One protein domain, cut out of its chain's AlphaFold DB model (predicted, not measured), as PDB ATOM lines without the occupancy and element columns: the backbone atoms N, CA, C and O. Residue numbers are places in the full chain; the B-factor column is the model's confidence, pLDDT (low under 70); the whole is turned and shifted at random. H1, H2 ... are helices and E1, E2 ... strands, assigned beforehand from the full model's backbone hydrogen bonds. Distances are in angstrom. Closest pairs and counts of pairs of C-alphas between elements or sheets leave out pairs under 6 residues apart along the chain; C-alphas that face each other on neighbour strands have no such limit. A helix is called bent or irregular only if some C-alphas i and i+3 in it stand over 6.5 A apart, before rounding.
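Overview. This is residues 7 to 176 of the 176 residues of an uncharacterized protein of Bacteroides eggerthii (UniProt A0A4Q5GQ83). Two lobes sit at the two ends of one long helix, H1: at one end a strongly twisted four-stranded sheet, E4 E5 E1 E6, which H1 crosses with its residues 17 to 29, and at the other a small hairpin, E2 and E3, with helix H2. The short helix H4 is over the same face of the large sheet as H1, and an unnamed stretch of 41 residues, 44 to 84, folds back toward the large sheet's lobe before it reaches E2. The printed part has 170 residues, with four named helices and six named strands in the order E1 H1 E2 E3 H2 H3 E4 E5 H4 E6; both sheets, of order E4 - E5 - E1 - E6 and E2 - E3, are antiparallel. The class is mixed, helices and strands; the whole is compact, with a radius of gyration of the C-alphas of 17.5 A, yet elongated in outline, spanning 55 by 34 by 31 A.

Arrangement. E1, residues 7 to 11, is an inner strand of the larger sheet. Its antiparallel neighbours are E6, residues 171 to 175, with N 8 and O 174 at 2.8 A, and E5, residues 150 to 156, with N 9 and O 153 at 2.9 A. E4, residues 142 to 147, forms a hairpin with E5, with N 145 and O 152 at 2.9 A; E4 and E6 are the edge strands. H1, residues 16 to 43, is on this sheet at a height of 7.3 A, over E5 and only just over E4 and E1, with 3 C-alphas on each of these two. It runs across the strands, at 73 degrees to E5 on the local plane; its closest C-alphas to E5 are Phe 21 and Gly 152, 5.4 A apart. H4, residues 157 to 162, is on the same face, over E1, at a height of 9.4 A, and stands up from the sheet at 46 degrees; the two helices on one face make two layers. E5, H4 and E6 form a split strand-helix-strand unit, two strands running the same way with E1 between them, and its crossover is right-handed. E2, residues 85 to 90, and E3, residues 93 to 98, form a hairpin, with N 88 and O 95 at 2.8 A. H2, residues 103 to 115, only just touches H1, with 3 pairs of C-alphas within 8 A, through residue 42 of H1 alone; the closest are Leu 42 and Ala 105, 7.0 A, at a shallow tilt of 16 degrees, opposite ways. H3, residues 121 to 127, is close to H1 but not clearly touching, with the C-alphas of Leu 17 and Phe 127 closest, 7.2 A apart. Every O i to N i+4 pair is within hydrogen-bond range in H2, 21 of 24 in H1, 0 of 3 in H3 and 0 of 2 in H4, where O i to N i+3 pairs within range are 3 of 4 in H3 and 2 of 3 in H4.

Along the chain. E1 begins at C-alpha 7, (256.801, 261.463, 335.370), and is 13.3 A long. H1 is 40.0 A long, has a kink of 28 degrees near residue 34 and ends at C-alpha 43, (287.275, 257.469, 352.250). E2 measures 16.0 A, E3 17.0 A, H2 18.4 A and H3 11.0 A. E4 measures 13.9 A, E5 18.4 A and H4 10.2 A; H4 is only just irregular, with C-alphas 158 and 161 6.6 A apart. E6, 13.5 A, ends at C-alpha 175, (255.267, 260.235, 331.195).

Size, cuts and confidence. The two C-alphas farthest apart, of Tyr 79 and Lys 167, are 55.5 A from each other. The printed part has no cut. The links H1 to E2 and H3 to E4 are long. The mean pLDDT of the printed part is 82.9; residues 51 to 67 and 131 to 140 are under 70.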
ATOM      1  N   MET A   7     257.423 260.289 335.949       86.25
ATOM      2  CA  MET A   7     256.801 261.463 335.370       86.25
ATOM      3  C   MET A   7     257.788 262.610 335.440       86.25
ATOM      4  O   MET A   7     258.396 262.876 336.472       86.25
ATOM      5  N   ILE A   8     257.920 263.334 334.344       90.69
ATOM      6  CA  ILE A   8     258.725 264.540 334.282       90.69
ATOM      7  C   ILE A   8     257.792 265.741 334.285       90.69
ATOM      8  O   ILE A   8     256.891 265.840 333.453       90.69
ATOM      9  N   ILE A   9     258.025 266.663 335.216       92.38
ATOM     10  CA  ILE A   9     257.369 267.969 335.261       92.38
ATOM     11  C   ILE A   9     258.416 269.029 334.922       92.38
ATOM     12  O   ILE A   9     259.346 269.245 335.697       92.38
ATOM     13  N   THR A  10     258.274 269.708 333.786       96.00
ATOM     14  CA  THR A  10     259.192 270.782 333.360       96.00
ATOM     15  C   THR A  10     258.527 272.141 333.430       96.00
ATOM     16  O   THR A  10     257.368 272.278 333.048       96.00
ATOM     17  N   GLY A  11     259.268 273.160 333.861       96.12
ATOM     18  CA  GLY A  11     258.795 274.540 333.851       96.12
ATOM     19  C   GLY A  11     258.673 275.085 332.427       96.12
ATOM     20  O   GLY A  11     259.500 274.796 331.559       96.12
ATOM     21  N   ILE A  12     257.644 275.892 332.179       96.00
ATOM     22  CA  ILE A  12     257.504 276.663 330.941       96.00
ATOM     23  C   ILE A  12     258.559 277.780 330.959       96.00
ATOM     24  O   ILE A  12     258.728 278.455 331.975       96.00
ATOM     25  N   ARG A  13     259.279 277.982 329.850       95.06
ATOM     26  CA  ARG A  13     260.374 278.968 329.767       95.06
ATOM     27  C   ARG A  13     259.911 280.372 330.170       95.06
ATOM     28  O   ARG A  13     258.870 280.832 329.705       95.06
ATOM     29  N   GLY A  14     260.707 281.052 330.995       95.19
ATOM     30  CA  GLY A  14     260.439 282.418 331.454       95.19
ATOM     31  C   GLY A  14     259.432 282.514 332.602       95.19
ATOM     32  O   GLY A  14     259.045 283.618 332.979       95.19
ATOM     33  N   THR A  15     258.997 281.383 333.163       96.62
ATOM     34  CA  THR A  15     258.108 281.366 334.328       96.62
ATOM     35  C   THR A  15     258.881 281.378 335.644       96.62
ATOM     36  O   THR A  15     260.065 281.031 335.721       96.62
ATOM     37  N   GLU A  16     258.188 281.749 336.720       96.06
ATOM     38  CA  GLU A  16     258.747 281.691 338.071       96.06
ATOM     39  C   GLU A  16     259.086 280.243 338.464       96.06
ATOM     40  O   GLU A  16     260.127 279.990 339.070       96.06
ATOM     41  N   LEU A  17     258.247 279.279 338.071       95.38
ATOM     42  CA  LEU A  17     258.498 277.862 338.321       95.38
ATOM     43  C   LEU A  17     259.744 277.345 337.589       95.38
ATOM     44  O   LEU A  17     260.533 276.610 338.178       95.38
ATOM     45  N   GLU A  18     259.954 277.733 336.330       96.44
ATOM     46  CA  GLU A  18     261.176 277.370 335.599       96.44
ATOM     47  C   GLU A  18     262.429 277.935 336.277       96.44
ATOM     48  O   GLU A  18     263.406 277.209 336.455       96.44
ATOM     49  N   SER A  19     262.367 279.182 336.751       95.94
ATOM     50  CA  SER A  19     263.457 279.795 337.522       95.94
ATOM     51  C   SER A  19     263.749 279.030 338.819       95.94
ATOM     52  O   SER A  19     264.912 278.803 339.157       95.94
ATOM     53  N   LEU A  20     262.708 278.575 339.523       93.50
ATOM     54  CA  LEU A  20     262.847 277.758 340.729       93.50
ATOM     55  C   LEU A  20     263.479 276.391 340.423       93.50
ATOM     56  O   LEU A  20     264.409 275.972 341.112       93.50
ATOM     57  N   PHE A  21     263.021 275.702 339.373       93.44
ATOM     58  CA  PHE A  21     263.617 274.433 338.948       93.44
ATOM     59  C   PHE A  21     265.075 274.592 338.528       93.44
ATOM     60  O   PHE A  21     265.907 273.757 338.884       93.44
ATOM     61  N   LYS A  22     265.400 275.673 337.814       94.50
ATOM     62  CA  LYS A  22     266.772 276.005 337.440       94.50
ATOM     63  C   LYS A  22     267.653 276.179 338.673       94.50
ATOM     64  O   LYS A  22     268.690 275.528 338.758       94.50
ATOM     65  N   GLN A  23     267.209 276.972 339.649       91.44
ATOM     66  CA  GLN A  23     267.932 277.162 340.906       91.44
ATOM     67  C   GLN A  23     268.195 275.824 341.612       91.44
ATOM     68  O   GLN A  23     269.305 275.583 342.087       91.44
ATOM     69  N   PHE A  24     267.195 274.937 341.657       88.00
ATOM     70  CA  PHE A  24     267.347 273.616 342.266       88.00
ATOM     71  C   PHE A  24     268.357 272.744 341.518       88.00
ATOM     72  O   PHE A  24     269.206 272.091 342.126       88.00
ATOM     73  N   TYR A  25     268.289 272.744 340.189       89.31
ATOM     74  CA  TYR A  25     269.206 271.983 339.357       89.31
ATOM     75  C   TYR A  25     270.650 272.487 339.475       89.31
ATOM     76  O   TYR A  25     271.558 271.688 339.692       89.31
ATOM     77  N   GLU A  26     270.882 273.795 339.368       90.75
ATOM     78  CA  GLU A  26     272.229 274.380 339.409       90.75
ATOM     79  C   GLU A  26     272.904 274.149 340.763       90.75
ATOM     80  O   GLU A  26     274.026 273.646 340.810       90.75
ATOM     81  N   GLN A  27     272.187 274.388 341.862       87.31
ATOM     82  CA  GLN A  27     272.701 274.105 343.201       87.31
ATOM     83  C   GLN A  27     272.984 272.604 343.390       87.31
ATOM     84  O   GLN A  27     273.999 272.255 343.987       87.31
ATOM     85  N   MET A  28     272.168 271.700 342.827       85.69
ATOM     86  CA  MET A  28     272.471 270.263 342.828       85.69
ATOM     87  C   MET A  28     273.782 269.957 342.080       85.69
ATOM     88  O   MET A  28     274.597 269.163 342.550       85.69
ATOM     89  N   ILE A  29     274.000 270.548 340.904       86.75
ATOM     90  CA  ILE A  29     275.231 270.338 340.129       86.75
ATOM     91  C   ILE A  29     276.460 270.863 340.879       86.75
ATOM     92  O   ILE A  29     277.505 270.207 340.869       86.75
ATOM     93  N   ASP A  30     276.344 272.000 341.555       88.44
ATOM     94  CA  ASP A  30     277.441 272.562 342.339       88.44
ATOM     95  C   ASP A  30     277.721 271.763 343.614       88.44
ATOM     96  O   ASP A  30     278.885 271.479 343.915       88.44
ATOM     97  N   ASP A  31     276.679 271.291 344.303       87.62
ATOM     98  CA  ASP A  31     276.819 270.399 345.453       87.62
ATOM     99  C   ASP A  31     277.561 269.114 345.070       87.62
ATOM    100  O   ASP A  31     278.476 268.710 345.788       87.62
ATOM    101  N   LYS A  32     277.250 268.500 343.915       84.50
ATOM    102  CA  LYS A  32     277.926 267.272 343.442       84.50
ATOM    103  C   LYS A  32     279.444 267.422 343.389       84.50
ATOM    104  O   LYS A  32     280.158 266.504 343.793       84.50
ATOM    105  N   LYS A  33     279.948 268.570 342.922       87.00
ATOM    106  CA  LYS A  33     281.396 268.834 342.829       87.00
ATOM    107  C   LYS A  33     282.052 268.770 344.209       87.00
ATOM    108  O   LYS A  33     283.119 268.183 344.372       87.00
ATOM    109  N   ILE A  34     281.388 269.346 345.206       91.25
ATOM    110  CA  ILE A  34     281.861 269.388 346.591       91.25
ATOM    111  C   ILE A  34     281.719 268.014 347.252       91.25
ATOM    112  O   ILE A  34     282.621 267.571 347.957       91.25
ATOM    113  N   ILE A  35     280.597 267.334 347.025       90.88
ATOM    114  CA  ILE A  35     280.301 266.024 347.604       90.88
ATOM    115  C   ILE A  35     281.374 265.004 347.232       90.88
ATOM    116  O   ILE A  35     281.870 264.301 348.111       90.88
ATOM    117  N   VAL A  36     281.756 264.938 345.952       91.38
ATOM    118  CA  VAL A  36     282.805 264.021 345.484       91.38
ATOM    119  C   VAL A  36     284.101 264.258 346.256       91.38
ATOM    120  O   VAL A  36     284.727 263.304 346.717       91.38
ATOM    121  N   GLN A  37     284.471 265.526 346.453       94.00
ATOM    122  CA  GLN A  37     285.662 265.897 347.208       94.00
ATOM    123  C   GLN A  37     285.553 265.491 348.686       94.00
ATOM    124  O   GLN A  37     286.461 264.846 349.206       94.00
ATOM    125  N   MET A  38     284.430 265.777 349.347       95.00
ATOM    126  CA  MET A  38     284.223 265.414 350.754       95.00
ATOM    127  C   MET A  38     284.221 263.894 350.979       95.00
ATOM    128  O   MET A  38     284.758 263.415 351.975       95.00
ATOM    129  N   ILE A  39     283.636 263.114 350.064       94.56
ATOM    130  CA  ILE A  39     283.660 261.646 350.143       94.56
ATOM    131  C   ILE A  39     285.075 261.122 349.926       94.56
ATOM    132  O   ILE A  39     285.493 260.200 350.627       94.56
ATOM    133  N   LYS A  40     285.828 261.703 348.990       95.44
ATOM    134  CA  LYS A  40     287.230 261.342 348.768       95.44
ATOM    135  C   LYS A  40     288.087 261.637 349.998       95.44
ATOM    136  O   LYS A  40     288.929 260.820 350.351       95.44
ATOM    137  N   GLU A  41     287.854 262.757 350.674       96.56
ATOM    138  CA  GLU A  41     288.527 263.100 351.933       96.56
ATOM    139  C   GLU A  41     288.180 262.119 353.057       96.56
ATOM    140  O   GLU A  41     289.073 261.694 353.786       96.56
ATOM    141  N   LEU A  42     286.911 261.709 353.166       96.88
ATOM    142  CA  LEU A  42     286.487 260.705 354.142       96.88
ATOM    143  C   LEU A  42     287.099 259.330 353.851       96.88
ATOM    144  O   LEU A  42     287.590 258.673 354.756       96.88
ATOM    145  N   SER A  43     287.027 258.873 352.604       96.69
ATOM    146  CA  SER A  43     287.275 257.469 352.250       96.69
ATOM    147  C   SER A  43     288.650 257.191 351.660       96.69
ATOM    148  O   SER A  43     289.013 256.033 351.477       96.69
ATOM    149  N   SER A  44     289.419 258.237 351.348       97.00
ATOM    150  CA  SER A  44     290.670 258.165 350.580       97.00
ATOM    151  C   SER A  44     290.513 257.633 349.146       97.00
ATOM    152  O   SER A  44     291.509 257.466 348.443       97.00
ATOM    153  N   VAL A  45     289.281 257.402 348.677       96.38
ATOM    154  CA  VAL A  45     288.972 256.858 347.348       96.38
ATOM    155  C   VAL A  45     287.966 257.773 346.653       96.38
ATOM    156  O   VAL A  45     287.012 258.253 347.257       96.38
ATOM    157  N   THR A  46     288.164 258.038 345.363       94.62
ATOM    158  CA  THR A  46     287.180 258.795 344.579       94.62
ATOM    159  C   THR A  46     285.951 257.911 344.315       94.62
ATOM    160  O   THR A  46     286.121 256.823 343.757       94.62
ATOM    161  N   PRO A  47     284.727 258.333 344.682       92.00
ATOM    162  CA  PRO A  47     283.520 257.570 344.367       92.00
ATOM    163  C   PRO A  47     283.251 257.564 342.854       92.00
ATOM    164  O   PRO A  47     283.506 258.556 342.173       92.00
ATOM    165  N   ILE A  48     282.714 256.456 342.336       91.31
ATOM    166  CA  ILE A  48     282.259 256.335 340.935       91.31
ATOM    167  C   ILE A  48     280.784 256.697 340.778       91.31
ATOM    168  O   ILE A  48     280.352 257.096 339.703       91.31
ATOM    169  N   GLU A  49     280.015 256.569 341.857       85.06
ATOM    170  CA  GLU A  49     278.600 256.898 341.885       85.06
ATOM    171  C   GLU A  49     278.219 257.316 343.301       85.06
ATOM    172  O   GLU A  49     278.691 256.759 344.294       85.06
ATOM    173  N   ILE A  50     277.370 258.328 343.377       78.19
ATOM    174  CA  ILE A  50     276.714 258.757 344.601       78.19
ATOM    175  C   ILE A  50     275.245 258.788 344.217       78.19
ATOM    176  O   ILE A  50     274.835 259.677 343.461       78.19
ATOM    177  N   ASP A  51     274.480 257.795 344.665       65.31
ATOM    178  CA  ASP A  51     273.041 257.740 344.409       65.31
ATOM    179  C   ASP A  51     272.361 258.735 345.362       65.31
ATOM    180  O   ASP A  51     271.942 258.446 346.482       65.31
ATOM    181  N   GLY A  52     272.507 260.000 344.977       57.94
ATOM    182  CA  GLY A  52     272.698 261.096 345.914       57.94
ATOM    183  C   GLY A  52     271.453 261.885 346.252       57.94
ATOM    184  O   GLY A  52     271.580 263.001 346.719       57.94
ATOM    185  N   MET A  53     270.248 261.369 346.065       58.69
ATOM    186  CA  MET A  53     269.077 262.027 346.643       58.69
ATOM    187  C   MET A  53     268.328 261.012 347.480       58.69
ATOM    188  O   MET A  53     267.977 259.938 346.999       58.69
ATOM    189  N   ASP A  54     268.135 261.339 348.755       50.66
ATOM    190  CA  ASP A  54     267.462 260.478 349.710       50.66
ATOM    191  C   ASP A  54     266.029 260.203 349.234       50.66
ATOM    192  O   ASP A  54     265.123 261.022 349.386       50.66
ATOM    193  N   SER A  55     265.832 259.031 348.634       44.53
ATOM    194  CA  SER A  55     264.520 258.434 348.402       44.53
ATOM    195  C   SER A  55     264.067 257.600 349.607       44.53
ATOM    196  O   SER A  55     263.032 256.943 349.577       44.53
ATOM    197  N   SER A  56     264.802 257.604 350.723       39.31
ATOM    198  CA  SER A  56     264.352 256.938 351.936       39.31
ATOM    199  C   SER A  56     263.251 257.762 352.608       39.31
ATOM    200  O   SER A  56     263.418 258.879 353.107       39.31
ATOM    201  N   THR A  57     262.082 257.138 352.692       39.75
ATOM    202  CA  THR A  57     260.914 257.620 353.437       39.75
ATOM    203  C   THR A  57     261.200 257.859 354.925       39.75
ATOM    204  O   THR A  57     260.406 258.504 355.603       39.75
ATOM    205  N   ARG A  58     262.327 257.363 355.459       32.72
ATOM    206  CA  ARG A  58     262.669 257.430 356.889       32.72
ATOM    207  C   ARG A  58     263.304 258.745 357.342       32.72
ATOM    208  O   ARG A  58     263.210 259.033 358.531       32.72
ATOM    209  N   ARG A  59     263.950 259.528 356.467       33.34
ATOM    210  CA  ARG A  59     264.493 260.858 356.838       33.34
ATOM    211  C   ARG A  59     263.666 262.016 356.296       33.34
ATOM    212  O   ARG A  59     263.618 263.060 356.946       33.34
ATOM    213  N   ALA A  60     262.937 261.802 355.199       39.03
ATOM    214  CA  ALA A  60     261.932 262.740 354.692       39.03
ATOM    215  C   ALA A  60     260.838 263.072 355.735       39.03
ATOM    216  O   ALA A  60     260.236 264.143 355.692       39.03
ATOM    217  N   THR A  61     260.614 262.184 356.712       36.75
ATOM    218  CA  THR A  61     259.654 262.370 357.811       36.75
ATOM    219  C   THR A  61     260.154 263.268 358.944       36.75
ATOM    220  O   THR A  61     259.327 263.854 359.637       36.75
ATOM    221  N   ALA A  62     261.470 263.390 359.152       35.59
ATOM    222  CA  ALA A  62     262.024 264.106 360.304       35.59
ATOM    223  C   ALA A  62     262.310 265.588 360.015       35.59
ATOM    224  O   ALA A  62     262.216 266.419 360.914       35.59
ATOM    225  N   THR A  63     262.630 265.935 358.766       38.69
ATOM    226  CA  THR A  63     262.875 267.322 358.353       38.69
ATOM    227  C   THR A  63     262.356 267.549 356.939       38.69
ATOM    228  O   THR A  63     263.085 267.437 355.962       38.69
ATOM    229  N   SER A  64     261.074 267.885 356.856       42.66
ATOM    230  CA  SER A  64     260.518 268.799 355.863       42.66
ATOM    231  C   SER A  64     260.866 268.569 354.382       42.66
ATOM    232  O   SER A  64     261.836 269.136 353.901       42.66
ATOM    233  N   PHE A  65     259.992 267.890 353.628       52.78
ATOM    234  CA  PHE A  65     259.668 268.179 352.209       52.78
ATOM    235  C   PHE A  65     260.826 268.246 351.196       52.78
ATOM    236  O   PHE A  65     260.622 268.774 350.101       52.78
ATOM    237  N   SER A  66     262.024 267.762 351.534       58.41
ATOM    238  CA  SER A  66     263.241 268.156 350.829       58.41
ATOM    239  C   SER A  66     263.934 267.055 350.046       58.41
ATOM    240  O   SER A  66     264.082 265.929 350.507       58.41
ATOM    241  N   CYS A  67     264.370 267.415 348.835       66.94
ATOM    242  CA  CYS A  67     265.311 266.631 348.047       66.94
ATOM    243  C   CYS A  67     266.687 266.796 348.713       66.94
ATOM    244  O   CYS A  67     267.346 267.819 348.516       66.94
ATOM    245  N   LEU A  68     267.033 265.876 349.619       71.50
ATOM    246  CA  LEU A  68     268.238 265.929 350.448       71.50
ATOM    247  C   LEU A  68     269.331 265.034 349.878       71.50
ATOM    248  O   LEU A  68     269.063 263.904 349.476       71.50
ATOM    249  N   TRP A  69     270.577 265.487 349.972       79.00
ATOM    250  CA  TRP A  69     271.719 264.640 349.663       79.00
ATOM    251  C   TRP A  69     271.855 263.519 350.689       79.00
ATOM    252  O   TRP A  69     272.150 263.764 351.865       79.00
ATOM    253  N   SER A  70     271.679 262.279 350.239       79.00
ATOM    254  CA  SER A  70     272.012 261.115 351.048       79.00
ATOM    255  C   SER A  70     273.531 260.955 351.113       79.00
ATOM    256  O   SER A  70     274.203 260.932 350.087       79.00
ATOM    257  N   TYR A  71     274.067 260.830 352.328       84.00
ATOM    258  CA  TYR A  71     275.434 260.341 352.541       84.00
ATOM    259  C   TYR A  71     275.508 258.807 352.583       84.00
ATOM    260  O   TYR A  71     276.592 258.244 352.686       84.00
ATOM    261  N   ASP A  72     274.359 258.136 352.544       77.44
ATOM    262  CA  ASP A  72     274.261 256.708 352.254       77.44
ATOM    263  C   ASP A  72     274.200 256.545 350.718       77.44
ATOM    264  O   ASP A  72     273.828 257.494 350.029       77.44
ATOM    265  N   TYR A  73     274.519 255.364 350.186       86.31
ATOM    266  CA  TYR A  73     274.497 255.016 348.750       86.31
ATOM    267  C   TYR A  73     275.690 255.516 347.923       86.31
ATOM    268  O   TYR A  73     275.556 255.993 346.796       86.31
ATOM    269  N   ILE A  74     276.892 255.351 348.470       90.06
ATOM    270  CA  ILE A  74     278.142 255.648 347.764       90.06
ATOM    271  C   ILE A  74     278.652 254.373 347.091       90.06
ATOM    272  O   ILE A  74     278.720 253.325 347.733       90.06
ATOM    273  N   ARG A  75     279.069 254.444 345.827       91.50
ATOM    274  CA  ARG A  75     279.820 253.367 345.172       91.50
ATOM    275  C   ARG A  75     281.237 253.817 344.877       91.50
ATOM    276  O   ARG A  75     281.482 254.930 344.410       91.50
ATOM    277  N   PHE A  76     282.160 252.898 345.096       94.19
ATOM    278  CA  PHE A  76     283.573 253.056 344.789       94.19
ATOM    279  C   PHE A  76     283.992 252.064 343.693       94.19
ATOM    280  O   PHE A  76     283.242 251.121 343.421       94.19
ATOM    281  N   PRO A  77     285.156 252.268 343.045       94.00
ATOM    282  CA  PRO A  77     285.718 251.292 342.116       94.00
ATOM    283  C   PRO A  77     285.842 249.901 342.746       94.00
ATOM    284  O   PRO A  77     286.029 249.765 343.956       94.00
ATOM    285  N   GLU A  78     285.784 248.858 341.925       89.31
ATOM    286  CA  GLU A  78     286.061 247.503 342.403       89.31
ATOM    287  C   GLU A  78     287.497 247.392 342.944       89.31
ATOM    288  O   GLU A  78     288.394 248.131 342.534       89.31
ATOM    289  N   TYR A  79     287.712 246.462 343.878       89.00
ATOM    290  CA  TYR A  79     289.020 246.167 344.486       89.00
ATOM    291  C   TYR A  79     289.681 247.324 345.258       89.00
ATOM    292  O   TYR A  79     290.871 247.260 345.564       89.00
ATOM    293  N   CYS A  80     288.930 248.368 345.621       92.25
ATOM    294  CA  CYS A  80     289.400 249.393 346.551       92.25
ATOM    295  C   CYS A  80     289.023 249.067 348.008       92.25
ATOM    296  O   CYS A  80     288.125 248.267 348.273       92.25
ATOM    297  N   ASN A  81     289.701 249.720 348.954       93.00
ATOM    298  CA  ASN A  81     289.412 249.612 350.384       93.00
ATOM    299  C   ASN A  81     289.132 251.013 350.962       93.00
ATOM    300  O   ASN A  81     290.058 251.661 351.456       93.00
ATOM    301  N   PRO A  82     287.899 251.533 350.818       96.19
ATOM    302  CA  PRO A  82     287.563 252.884 351.245       96.19
ATOM    303  C   PRO A  82     287.532 252.978 352.778       96.19
ATOM    304  O   PRO A  82     286.887 252.180 353.458       96.19
ATOM    305  N   ASN A  83     288.215 253.980 353.328       96.31
ATOM    306  CA  ASN A  83     288.299 254.206 354.770       96.31
ATOM    307  C   ASN A  83     286.993 254.786 355.338       96.31
ATOM    308  O   ASN A  83     286.209 255.411 354.628       96.31
ATOM    309  N   HIS A  84     286.779 254.619 356.647       97.81
ATOM    310  CA  HIS A  84     285.716 255.301 357.404       97.81
ATOM    311  C   HIS A  84     284.272 255.057 356.901       97.81
ATOM    312  O   HIS A  84     283.329 255.733 357.319       97.81
ATOM    313  N   VAL A  85     284.070 254.052 356.048       96.50
ATOM    314  CA  VAL A  85     282.773 253.629 355.507       96.50
ATOM    315  C   VAL A  85     282.574 252.129 355.723       96.50
ATOM    316  O   VAL A  85     283.530 251.390 355.948       96.50
ATOM    317  N   VAL A  86     281.326 251.670 355.668       95.81
ATOM    318  CA  VAL A  86     280.959 250.252 355.747       95.81
ATOM    319  C   VAL A  86     280.116 249.849 354.536       95.81
ATOM    320  O   VAL A  86     279.252 250.629 354.118       95.81
ATOM    321  N   PRO A  87     280.355 248.659 353.957       94.88
ATOM    322  CA  PRO A  87     279.584 248.176 352.824       94.88
ATOM    323  C   PRO A  87     278.212 247.644 353.256       94.88
ATOM    324  O   PRO A  87     278.043 247.105 354.349       94.88
ATOM    325  N   TYR A  88     277.241 247.737 352.355       90.12
ATOM    326  CA  TYR A  88     275.957 247.046 352.411       90.12
ATOM    327  C   TYR A  88     275.473 246.749 350.988       90.12
ATOM    328  O   TYR A  88     275.906 247.383 350.028       90.12
ATOM    329  N   GLN A  89     274.587 245.767 350.835       88.81
ATOM    330  CA  GLN A  89     274.150 245.300 349.519       88.81
ATOM    331  C   GLN A  89     272.672 245.606 349.279       88.81
ATOM    332  O   GLN A  89     271.831 245.361 350.143       88.81
ATOM    333  N   ILE A  90     272.354 246.106 348.085       82.44
ATOM    334  CA  ILE A  90     270.983 246.298 347.597       82.44
ATOM    335  C   ILE A  90     270.901 245.724 346.189       82.44
ATOM    336  O   ILE A  90     271.650 246.136 345.311       82.44
ATOM    337  N   ASN A  91     269.980 244.782 345.966       83.44
ATOM    338  CA  ASN A  91     269.722 244.187 344.648       83.44
ATOM    339  C   ASN A  91     270.994 243.694 343.927       83.44
ATOM    340  O   ASN A  91     271.149 243.889 342.726       83.44
ATOM    341  N   GLY A  92     271.931 243.092 344.663       86.19
ATOM    342  CA  GLY A  92     273.196 242.610 344.101       86.19
ATOM    343  C   GLY A  92     274.312 243.659 344.022       86.19
ATOM    344  O   GLY A  92     275.469 243.278 343.892       86.19
ATOM    345  N   ILE A  93     274.006 244.949 344.178       85.44
ATOM    346  CA  ILE A  93     274.964 246.058 344.085       85.44
ATOM    347  C   ILE A  93     275.509 246.397 345.477       85.44
ATOM    348  O   ILE A  93     274.743 246.520 346.436       85.44
ATOM    349  N   ILE A  94     276.831 246.553 345.588       90.50
ATOM    350  CA  ILE A  94     277.499 246.988 346.821       90.50
ATOM    351  C   ILE A  94     277.508 248.516 346.879       90.50
ATOM    352  O   ILE A  94     278.048 249.182 345.994       90.50
ATOM    353  N   PHE A  95     276.946 249.044 347.959       90.94
ATOM    354  CA  PHE A  95     276.985 250.448 348.340       90.94
ATOM    355  C   PHE A  95     277.728 250.609 349.664       90.94
ATOM    356  O   PHE A  95     277.912 249.656 350.416       90.94
ATOM    357  N   PHE A  96     278.129 251.837 349.965       93.12
ATOM    358  CA  PHE A  96     278.826 252.207 351.184       93.12
ATOM    359  C   PHE A  96     278.101 253.355 351.888       93.12
ATOM    360  O   PHE A  96     277.502 254.227 351.254       93.12
ATOM    361  N   THR A  97     278.155 253.342 353.217       93.00
ATOM    362  CA  THR A  97     277.688 254.420 354.102       93.00
ATOM    363  C   THR A  97     278.789 254.740 355.118       93.00
ATOM    364  O   THR A  97     279.540 253.833 355.488       93.00
ATOM    365  N   PRO A  98     278.932 255.994 355.584       94.69
ATOM    366  CA  PRO A  98     279.841 256.343 356.671       94.69
ATOM    367  C   PRO A  98     279.673 255.427 357.893       94.69
ATOM    368  O   PRO A  98     278.558 255.169 358.356       94.69
ATOM    369  N   ASN A  99     280.789 254.955 358.449       96.06
ATOM    370  CA  ASN A  99     280.776 254.099 359.630       96.06
ATOM    371  C   ASN A  99     280.300 254.890 360.856       96.06
ATOM    372  O   ASN A  99     281.035 255.687 361.429       96.06
ATOM    373  N   ARG A 100     279.072 254.644 361.315       92.06
ATOM    374  CA  ARG A 100     278.466 255.407 362.420       92.06
ATOM    375  C   ARG A 100     279.174 255.245 363.768       92.06
ATOM    376  O   ARG A 100     278.963 256.075 364.645       92.06
ATOM    377  N   CYS A 101     279.984 254.203 363.931       93.81
ATOM    378  CA  CYS A 101     280.767 253.964 365.143       93.81
ATOM    379  C   CYS A 101     282.133 254.672 365.120       93.81
ATOM    380  O   CYS A 101     282.841 254.664 366.125       93.81
ATOM    381  N   ASP A 102     282.515 255.275 363.994       96.19
ATOM    382  CA  ASP A 102     283.770 255.999 363.837       96.19
ATOM    383  C   ASP A 102     283.576 257.516 364.012       96.19
ATOM    384  O   ASP A 102     282.699 258.139 363.413       96.19
ATOM    385  N   LYS A 103     284.449 258.136 364.813       97.00
ATOM    386  CA  LYS A 103     284.407 259.575 365.115       97.00
ATOM    387  C   LYS A 103     284.706 260.445 363.893       97.00
ATOM    388  O   LYS A 103     284.201 261.569 363.827       97.00
ATOM    389  N   VAL A 104     285.532 259.978 362.951       97.00
ATOM    390  CA  VAL A 104     285.826 260.726 361.714       97.00
ATOM    391  C   VAL A 104     284.575 260.766 360.838       97.00
ATOM    392  O   VAL A 104     284.108 261.852 360.483       97.00
ATOM    393  N   ALA A 105     283.963 259.608 360.595       96.56
ATOM    394  CA  ALA A 105     282.681 259.494 359.909       96.56
ATOM    395  C   ALA A 105     281.544 260.268 360.607       96.56
ATOM    396  O   ALA A 105     280.728 260.908 359.939       96.56
ATOM    397  N   GLU A 106     281.489 260.290 361.942       95.25
ATOM    398  CA  GLU A 106     280.489 261.067 362.684       95.25
ATOM    399  C   GLU A 106     280.609 262.576 362.414       95.25
ATOM    400  O   GLU A 106     279.604 263.246 362.147       95.25
ATOM    401  N   LYS A 107     281.834 263.119 362.443       96.19
ATOM    402  CA  LYS A 107     282.098 264.528 362.105       96.19
ATOM    403  C   LYS A 107     281.712 264.833 360.661       96.19
ATOM    404  O   LYS A 107     281.034 265.830 360.420       96.19
ATOM    405  N   PHE A 108     282.073 263.950 359.731       95.56
ATOM    406  CA  PHE A 108     281.669 264.053 358.331       95.56
ATOM    407  C   PHE A 108     280.142 264.128 358.183       95.56
ATOM    408  O   PHE A 108     279.636 265.052 357.555       95.56
ATOM    409  N   MET A 109     279.381 263.229 358.819       91.44
ATOM    410  CA  MET A 109     277.914 263.216 358.721       91.44
ATOM    411  C   MET A 109     277.251 264.467 359.320       91.44
ATOM    412  O   MET A 109     276.146 264.835 358.906       91.44
ATOM    413  N   LYS A 110     277.872 265.101 360.324       90.81
ATOM    414  CA  LYS A 110     277.406 266.382 360.885       90.81
ATOM    415  C   LYS A 110     277.645 267.523 359.900       90.81
ATOM    416  O   LYS A 110     276.724 268.288 359.627       90.81
ATOM    417  N   GLU A 111     278.845 267.594 359.332       93.50
ATOM    418  CA  GLU A 111     279.205 268.613 358.344       93.50
ATOM    419  C   GLU A 111     278.385 268.477 357.056       93.50
ATOM    420  O   GLU A 111     277.846 269.464 356.560       93.50
ATOM    421  N   TRP A 112     278.183 267.247 356.581       90.81
ATOM    422  CA  TRP A 112     277.320 266.944 355.443       90.81
ATOM    423  C   TRP A 112     275.919 267.523 355.630       90.81
ATOM    424  O   TRP A 112     275.438 268.267 354.784       90.81
ATOM    425  N   ARG A 113     275.272 267.243 356.770       84.12
ATOM    426  CA  ARG A 113     273.924 267.754 357.077       84.12
ATOM    427  C   ARG A 113     273.878 269.273 357.229       84.12
ATOM    428  O   ARG A 113     272.860 269.886 356.921       84.12
ATOM    429  N   ARG A 114     274.959 269.889 357.713       86.25
ATOM    430  CA  ARG A 114     275.065 271.348 357.838       86.25
ATOM    431  C   ARG A 114     275.129 272.021 356.466       86.25
ATOM    432  O   ARG A 114     274.509 273.068 356.283       86.25
ATOM    433  N   ARG A 115     275.892 271.429 355.542       87.69
ATOM    434  CA  ARG A 115     276.188 271.980 354.217       87.69
ATOM    435  C   ARG A 115     275.091 271.679 353.202       87.69
ATOM    436  O   ARG A 115     274.599 272.591 352.549       87.69
ATOM    437  N   PHE A 116     274.672 270.424 353.119       84.19
ATOM    438  CA  PHE A 116     273.760 269.921 352.098       84.19
ATOM    439  C   PHE A 116     272.335 269.825 352.639       84.19
ATOM    440  O   PHE A 116     271.822 268.749 352.943       84.19
ATOM    441  N   LYS A 117     271.693 270.986 352.775       73.94
ATOM    442  CA  LYS A 117     270.320 271.099 353.293       73.94
ATOM    443  C   LYS A 117     269.236 270.725 352.277       73.94
ATOM    444  O   LYS A 117     268.067 270.702 352.648       73.94
ATOM    445  N   GLY A 118     269.619 270.458 351.026       74.75
ATOM    446  CA  GLY A 118     268.696 270.155 349.934       74.75
ATOM    447  C   GLY A 118     267.711 271.287 349.632       74.75
ATOM    448  O   GLY A 118     267.962 272.449 349.953       74.75
ATOM    449  N   PHE A 119     266.578 270.941 349.018       75.06
ATOM    450  CA  PHE A 119     265.575 271.915 348.561       75.06
ATOM    451  C   PHE A 119     264.220 271.709 349.199       75.06
ATOM    452  O   PHE A 119     263.714 270.601 349.180       75.06
ATOM    453  N   ASN A 120     263.582 272.778 349.671       75.81
ATOM    454  CA  ASN A 120     262.242 272.701 350.245       75.81
ATOM    455  C   ASN A 120     261.155 272.581 349.157       75.81
ATOM    456  O   ASN A 120     260.811 273.565 348.500       75.81
ATOM    457  N   GLY A 121     260.560 271.395 349.026       75.88
ATOM    458  CA  GLY A 121     259.486 271.107 348.076       75.88
ATOM    459  C   GLY A 121     258.179 271.864 348.329       75.88
ATOM    460  O   GLY A 121     257.367 271.961 347.417       75.88
ATOM    461  N   PHE A 122     257.971 272.482 349.500       79.12
ATOM    462  CA  PHE A 122     256.796 273.339 349.734       79.12
ATOM    463  C   PHE A 122     256.682 274.504 348.754       79.12
ATOM    464  O   PHE A 122     255.579 274.963 348.467       79.12
ATOM    465  N   LEU A 123     257.812 274.981 348.228       84.19
ATOM    466  CA  LEU A 123     257.825 276.057 347.240       84.19
ATOM    467  C   LEU A 123     257.089 275.672 345.948       84.19
ATOM    468  O   LEU A 123     256.676 276.557 345.207       84.19
ATOM    469  N   LEU A 124     256.888 274.373 345.700       86.50
ATOM    470  CA  LEU A 124     256.159 273.843 344.550       86.50
ATOM    471  C   LEU A 124     254.631 273.914 344.724       86.50
ATOM    472  O   LEU A 124     253.901 273.979 343.733       86.50
ATOM    473  N   HIS A 125     254.136 273.990 345.966       84.19
ATOM    474  CA  HIS A 125     252.701 273.988 346.267       84.19
ATOM    475  C   HIS A 125     251.969 275.178 345.637       84.19
ATOM    476  O   HIS A 125     250.880 275.016 345.091       84.19
ATOM    477  N   LYS A 126     252.594 276.365 345.625       86.81
ATOM    478  CA  LYS A 126     252.013 277.571 345.004       86.81
ATOM    479  C   LYS A 126     251.784 277.429 343.496       86.81
ATOM    480  O   LYS A 126     251.000 278.175 342.925       86.81
ATOM    481  N   PHE A 127     252.453 276.465 342.866       90.38
ATOM    482  CA  PHE A 127     252.292 276.142 341.454       90.38
ATOM    483  C   PHE A 127     251.382 274.934 341.227       90.38
ATOM    484  O   PHE A 127     251.310 274.447 340.109       90.38
ATOM    485  N   GLY A 128     250.702 274.418 342.254       87.50
ATOM    486  CA  GLY A 128     249.866 273.224 342.129       87.50
ATOM    487  C   GLY A 128     250.670 271.936 341.937       87.50
ATOM    488  O   GLY A 128     250.178 271.002 341.317       87.50
ATOM    489  N   ILE A 129     251.907 271.874 342.431       86.31
ATOM    490  CA  ILE A 129     252.689 270.634 342.480       86.31
ATOM    491  C   ILE A 129     252.823 270.254 343.950       86.31
ATOM    492  O   ILE A 129     253.704 270.736 344.664       86.31
ATOM    493  N   ASP A 130     251.895 269.420 344.415       77.31
ATOM    494  CA  ASP A 130     251.852 269.005 345.811       77.31
ATOM    495  C   ASP A 130     252.645 267.711 346.033       77.31
ATOM    496  O   ASP A 130     252.134 266.599 345.905       77.31
ATOM    497  N   VAL A 131     253.928 267.859 346.368       69.75
ATOM    498  CA  VAL A 131     254.821 266.728 346.686       69.75
ATOM    499  C   VAL A 131     254.518 266.074 348.047       69.75
ATOM    500  O   VAL A 131     255.136 265.061 348.383       69.75
ATOM    501  N   LYS A 132     253.557 266.616 348.817       68.56
ATOM    502  CA  LYS A 132     252.950 265.979 349.996       68.56
ATOM    503  C   LYS A 132     251.452 266.332 350.067       68.56
ATOM    504  O   LYS A 132     251.107 267.342 350.681       68.56
ATOM    505  N   PRO A 133     250.557 265.472 349.558       61.09
ATOM    506  CA  PRO A 133     249.138 265.763 349.533       61.09
ATOM    507  C   PRO A 133     248.589 266.080 350.925       61.09
ATOM    508  O   PRO A 133     248.862 265.385 351.909       61.09
ATOM    509  N   SER A 134     247.764 267.124 350.982       56.31
ATOM    510  CA  SER A 134     247.095 267.640 352.187       56.31
ATOM    511  C   SER A 134     246.298 266.598 352.992       56.31
ATOM    512  O   SER A 134     246.029 266.820 354.171       56.31
ATOM    513  N   CYS A 135     245.962 265.448 352.400       52.31
ATOM    514  CA  CYS A 135     245.158 264.384 353.002       52.31
ATOM    515  C   CYS A 135     245.944 263.162 353.527       52.31
ATOM    516  O   CYS A 135     245.318 262.159 353.873       52.31
ATOM    517  N   GLY A 136     247.283 263.193 353.637       54.56
ATOM    518  CA  GLY A 136     248.004 262.052 354.224       54.56
ATOM    519  C   GLY A 136     249.534 262.119 354.292       54.56
ATOM    520  O   GLY A 136     250.164 263.145 354.054       54.56
ATOM    521  N   TYR A 137     250.130 260.970 354.643       56.75
ATOM    522  CA  TYR A 137     251.580 260.718 354.744       56.75
ATOM    523  C   TYR A 137     252.189 260.164 353.442       56.75
ATOM    524  O   TYR A 137     253.139 259.381 353.483       56.75
ATOM    525  N   ILE A 138     251.623 260.497 352.282       60.06
ATOM    526  CA  ILE A 138     252.141 259.993 351.006       60.06
ATOM    527  C   ILE A 138     253.266 260.924 350.563       60.06
ATOM    528  O   ILE A 138     253.062 262.121 350.400       60.06
ATOM    529  N   TRP A 139     254.467 260.379 350.418       63.34
ATOM    530  CA  TRP A 139     255.640 261.127 349.981       63.34
ATOM    531  C   TRP A 139     255.972 260.733 348.553       63.34
ATOM    532  O   TRP A 139     256.084 259.542 348.257       63.34
ATOM    533  N   PHE A 140     256.161 261.723 347.686       67.56
ATOM    534  CA  PHE A 140     256.659 261.483 346.338       67.56
ATOM    535  C   PHE A 140     258.153 261.743 346.281       67.56
ATOM    536  O   PHE A 140     258.631 262.806 346.682       67.56
ATOM    537  N   HIS A 141     258.890 260.765 345.767       70.88
ATOM    538  CA  HIS A 141     260.275 260.989 345.388       70.88
ATOM    539  C   HIS A 141     260.299 261.969 344.229       70.88
ATOM    540  O   HIS A 141     259.557 261.797 343.260       70.88
ATOM    541  N   TRP A 142     261.144 262.986 344.350       77.75
ATOM    542  CA  TRP A 142     261.400 263.929 343.282       77.75
ATOM    543  C   TRP A 142     262.880 264.292 343.238       77.75
ATOM    544  O   TRP A 142     263.531 264.380 344.282       77.75
ATOM    545  N   LYS A 143     263.418 264.505 342.036       81.00
ATOM    546  CA  LYS A 143     264.795 264.974 341.827       81.00
ATOM    547  C   LYS A 143     264.836 266.093 340.779       81.00
ATOM    548  O   LYS A 143     264.152 265.966 339.764       81.00
ATOM    549  N   PRO A 144     265.620 267.167 340.983       86.50
ATOM    550  CA  PRO A 144     265.857 268.176 339.953       86.50
ATOM    551  C   PRO A 144     266.531 267.569 338.720       86.50
ATOM    552  O   PRO A 144     267.476 266.786 338.845       86.50
ATOM    553  N   ILE A 145     266.082 267.955 337.528       88.06
ATOM    554  CA  ILE A 145     266.632 267.480 336.254       88.06
ATOM    555  C   ILE A 145     266.717 268.607 335.220       88.06
ATOM    556  O   ILE A 145     266.000 269.606 335.288       88.06
ATOM    557  N   MET A 146     267.561 268.383 334.213       91.75
ATOM    558  CA  MET A 146     267.475 269.048 332.919       91.75
ATOM    559  C   MET A 146     266.985 268.012 331.906       91.75
ATOM    560  O   MET A 146     267.654 267.005 331.678       91.75
ATOM    561  N   TYR A 147     265.813 268.238 331.322       90.88
ATOM    562  CA  TYR A 147     265.173 267.323 330.382       90.88
ATOM    563  C   TYR A 147     264.774 268.067 329.114       90.88
ATOM    564  O   TYR A 147     264.053 269.058 329.188       90.88
ATOM    565  N   LYS A 148     265.264 267.611 327.952       91.88
ATOM    566  CA  LYS A 148     265.034 268.263 326.646       91.88
ATOM    567  C   LYS A 148     265.258 269.786 326.700       91.88
ATOM    568  O   LYS A 148     264.412 270.563 326.269       91.88
ATOM    569  N   GLU A 149     266.383 270.202 327.292       93.38
ATOM    570  CA  GLU A 149     266.759 271.619 327.475       93.38
ATOM    571  C   GLU A 149     265.775 272.454 328.321       93.38
ATOM    572  O   GLU A 149     265.736 273.685 328.217       93.38
ATOM    573  N   LYS A 150     264.957 271.802 329.153       94.94
ATOM    574  CA  LYS A 150     264.073 272.442 330.131       94.94
ATOM    575  C   LYS A 150     264.442 272.002 331.540       94.94
ATOM    576  O   LYS A 150     264.785 270.843 331.774       94.94
ATOM    577  N   TYR A 151     264.346 272.929 332.486       96.06
ATOM    578  CA  TYR A 151     264.499 272.620 333.903       96.06
ATOM    579  C   TYR A 151     263.207 272.027 334.451       96.06
ATOM    580  O   TYR A 151     262.104 272.471 334.114       96.06
ATOM    581  N   GLY A 152     263.340 271.015 335.298       92.75
ATOM    582  CA  GLY A 152     262.195 270.303 335.833       92.75
ATOM    583  C   GLY A 152     262.532 269.419 337.013       92.75
ATOM    584  O   GLY A 152     263.622 269.479 337.589       92.75
ATOM    585  N   ILE A 153     261.574 268.564 337.332       88.56
ATOM    586  CA  ILE A 153     261.705 267.496 338.310       88.56
ATOM    587  C   ILE A 153     261.256 266.173 337.692       88.56
ATOM    588  O   ILE A 153     260.262 266.119 336.971       88.56
ATOM    589  N   ASP A 154     261.999 265.112 337.983       85.62
ATOM    590  CA  ASP A 154     261.556 263.729 337.789       85.62
ATOM    591  C   ASP A 154     260.884 263.288 339.084       85.62
ATOM    592  O   ASP A 154     261.479 263.421 340.157       85.62
ATOM    593  N   VAL A 155     259.641 262.836 338.981       81.56
ATOM    594  CA  VAL A 155     258.763 262.457 340.084       81.56
ATOM    595  C   VAL A 155     258.118 261.109 339.801       81.56
ATOM    596  O   VAL A 155     257.907 260.725 338.658       81.56
ATOM    597  N   SER A 156     257.726 260.380 340.841       77.00
ATOM    598  CA  SER A 156     256.932 259.164 340.640       77.00
ATOM    599  C   SER A 156     255.528 259.482 340.103       77.00
ATOM    600  O   SER A 156     254.869 260.378 340.639       77.00
ATOM    601  N   ASP A 157     255.014 258.670 339.175       75.50
ATOM    602  CA  ASP A 157     253.665 258.791 338.587       75.50
ATOM    603  C   ASP A 157     252.521 258.925 339.607       75.50
ATOM    604  O   ASP A 157     251.487 259.531 339.319       75.50
ATOM    605  N   GLY A 158     252.701 258.396 340.821       75.06
ATOM    606  CA  GLY A 158     251.705 258.455 341.892       75.06
ATOM    607  C   GLY A 158     251.260 259.871 342.280       75.06
ATOM    608  O   GLY A 158     250.166 260.018 342.828       75.06
ATOM    609  N   ILE A 159     252.052 260.908 341.968       78.88
ATOM    610  CA  ILE A 159     251.695 262.312 342.236       78.88
ATOM    611  C   ILE A 159     250.596 262.828 341.298       78.88
ATOM    612  O   ILE A 159     249.894 263.774 341.644       78.88
ATOM    613  N   LYS A 160     250.392 262.198 340.132       81.56
ATOM    614  CA  LYS A 160     249.464 262.668 339.091       81.56
ATOM    615  C   LYS A 160     248.035 262.866 339.598       81.56
ATOM    616  O   LYS A 160     247.380 263.825 339.208       81.56
ATOM    617  N   GLN A 161     247.565 261.993 340.487       80.56
ATOM    618  CA  GLN A 161     246.225 262.086 341.086       80.56
ATOM    619  C   GLN A 161     246.062 263.268 342.064       80.56
ATOM    620  O   GLN A 161     244.940 263.596 342.435       80.56
ATOM    621  N   TYR A 162     247.166 263.897 342.475       79.81
ATOM    622  CA  TYR A 162     247.201 265.028 343.407       79.81
ATOM    623  C   TYR A 162     247.497 266.363 342.719       79.81
ATOM    624  O   TYR A 162     247.522 267.392 343.389       79.81
ATOM    625  N   LEU A 163     247.713 266.372 341.399       84.19
ATOM    626  CA  LEU A 163     247.904 267.607 340.644       84.19
ATOM    627  C   LEU A 163     246.535 268.257 340.371       84.19
ATOM    628  O   LEU A 163     245.742 267.702 339.603       84.19
ATOM    629  N   PRO A 164     246.218 269.415 340.982       82.25
ATOM    630  CA  PRO A 164     244.974 270.117 340.720       82.25
ATOM    631  C   PRO A 164     244.929 270.622 339.276       82.25
ATOM    632  O   PRO A 164     245.938 271.021 338.692       82.25
ATOM    633  N   ASN A 165     243.723 270.677 338.714       81.94
ATOM    634  CA  ASN A 165     243.502 271.308 337.420       81.94
ATOM    635  C   ASN A 165     243.507 272.840 337.573       81.94
ATOM    636  O   ASN A 165     242.470 273.454 337.825       81.94
ATOM    637  N   ILE A 166     244.687 273.446 337.458       86.44
ATOM    638  CA  ILE A 166     244.882 274.899 337.475       86.44
ATOM    639  C   ILE A 166     244.935 275.447 336.041       86.44
ATOM    640  O   ILE A 166     245.609 274.887 335.179       86.44
ATOM    641  N   LYS A 167     244.213 276.546 335.776       81.69
ATOM    642  CA  LYS A 167     244.125 277.139 334.428       81.69
ATOM    643  C   LYS A 167     245.469 277.695 333.946       81.69
ATOM    644  O   LYS A 167     245.874 277.404 332.826       81.69
ATOM    645  N   ASP A 168     246.181 278.404 334.819       84.56
ATOM    646  CA  ASP A 168     247.423 279.115 334.491       84.56
ATOM    647  C   ASP A 168     248.668 278.352 334.969       84.56
ATOM    648  O   ASP A 168     249.545 278.894 335.646       84.56
ATOM    649  N   LYS A 169     248.735 277.047 334.673       90.88
ATOM    650  CA  LYS A 169     249.895 276.230 335.055       90.88
ATOM    651  C   LYS A 169     251.176 276.738 334.396       90.88
ATOM    652  O   LYS A 169     251.202 277.049 333.210       90.88
ATOM    653  N   GLN A 170     252.264 276.724 335.160       95.00
ATOM    654  CA  GLN A 170     253.600 277.114 334.694       95.00
ATOM    655  C   GLN A 170     254.468 275.908 334.302       95.00
ATOM    656  O   GLN A 170     255.689 276.019 334.240       95.00
ATOM    657  N   TYR A 171     253.859 274.743 334.069       94.75
ATOM    658  CA  TYR A 171     254.577 273.506 333.778       94.75
ATOM    659  C   TYR A 171     253.903 272.636 332.716       94.75
ATOM    660  O   TYR A 171     252.694 272.694 332.468       94.75
ATOM    661  N   GLU A 172     254.719 271.764 332.143       93.62
ATOM    662  CA  GLU A 172     254.359 270.667 331.255       93.62
ATOM    663  C   GLU A 172     254.618 269.330 331.962       93.62
ATOM    664  O   GLU A 172     255.445 269.262 332.872       93.62
ATOM    665  N   ILE A 173     253.905 268.278 331.555       91.38
ATOM    666  CA  ILE A 173     254.035 266.927 332.112       91.38
ATOM    667  C   ILE A 173     254.318 265.949 330.973       91.38
ATOM    668  O   ILE A 173     253.577 265.935 329.990       91.38
ATOM    669  N   GLU A 174     255.315 265.086 331.147       90.38
ATOM    670  CA  GLU A 174     255.608 263.956 330.263       90.38
ATOM    671  C   GLU A 174     255.723 262.657 331.078       90.38
ATOM    672  O   GLU A 174     256.328 262.653 332.146       90.38
ATOM    673  N   ALA A 175     255.121 261.566 330.597       84.50
ATOM    674  CA  ALA A 175     255.267 260.235 331.195       84.50
ATOM    675  C   ALA A 175     256.456 259.499 330.555       84.50
ATOM    676  O   ALA A 175     256.642 259.599 329.339       84.50
ATOM    677  N   VAL A 176     257.236 258.772 331.360       72.81
ATOM    678  CA  VAL A 176     258.537 258.174 331.002       72.81
ATOM    679  C   VAL A 176     258.616 256.702 331.401       72.81
ATOM    680  O   VAL A 176     258.220 256.351 332.538       72.81
TER     681      VAL A 176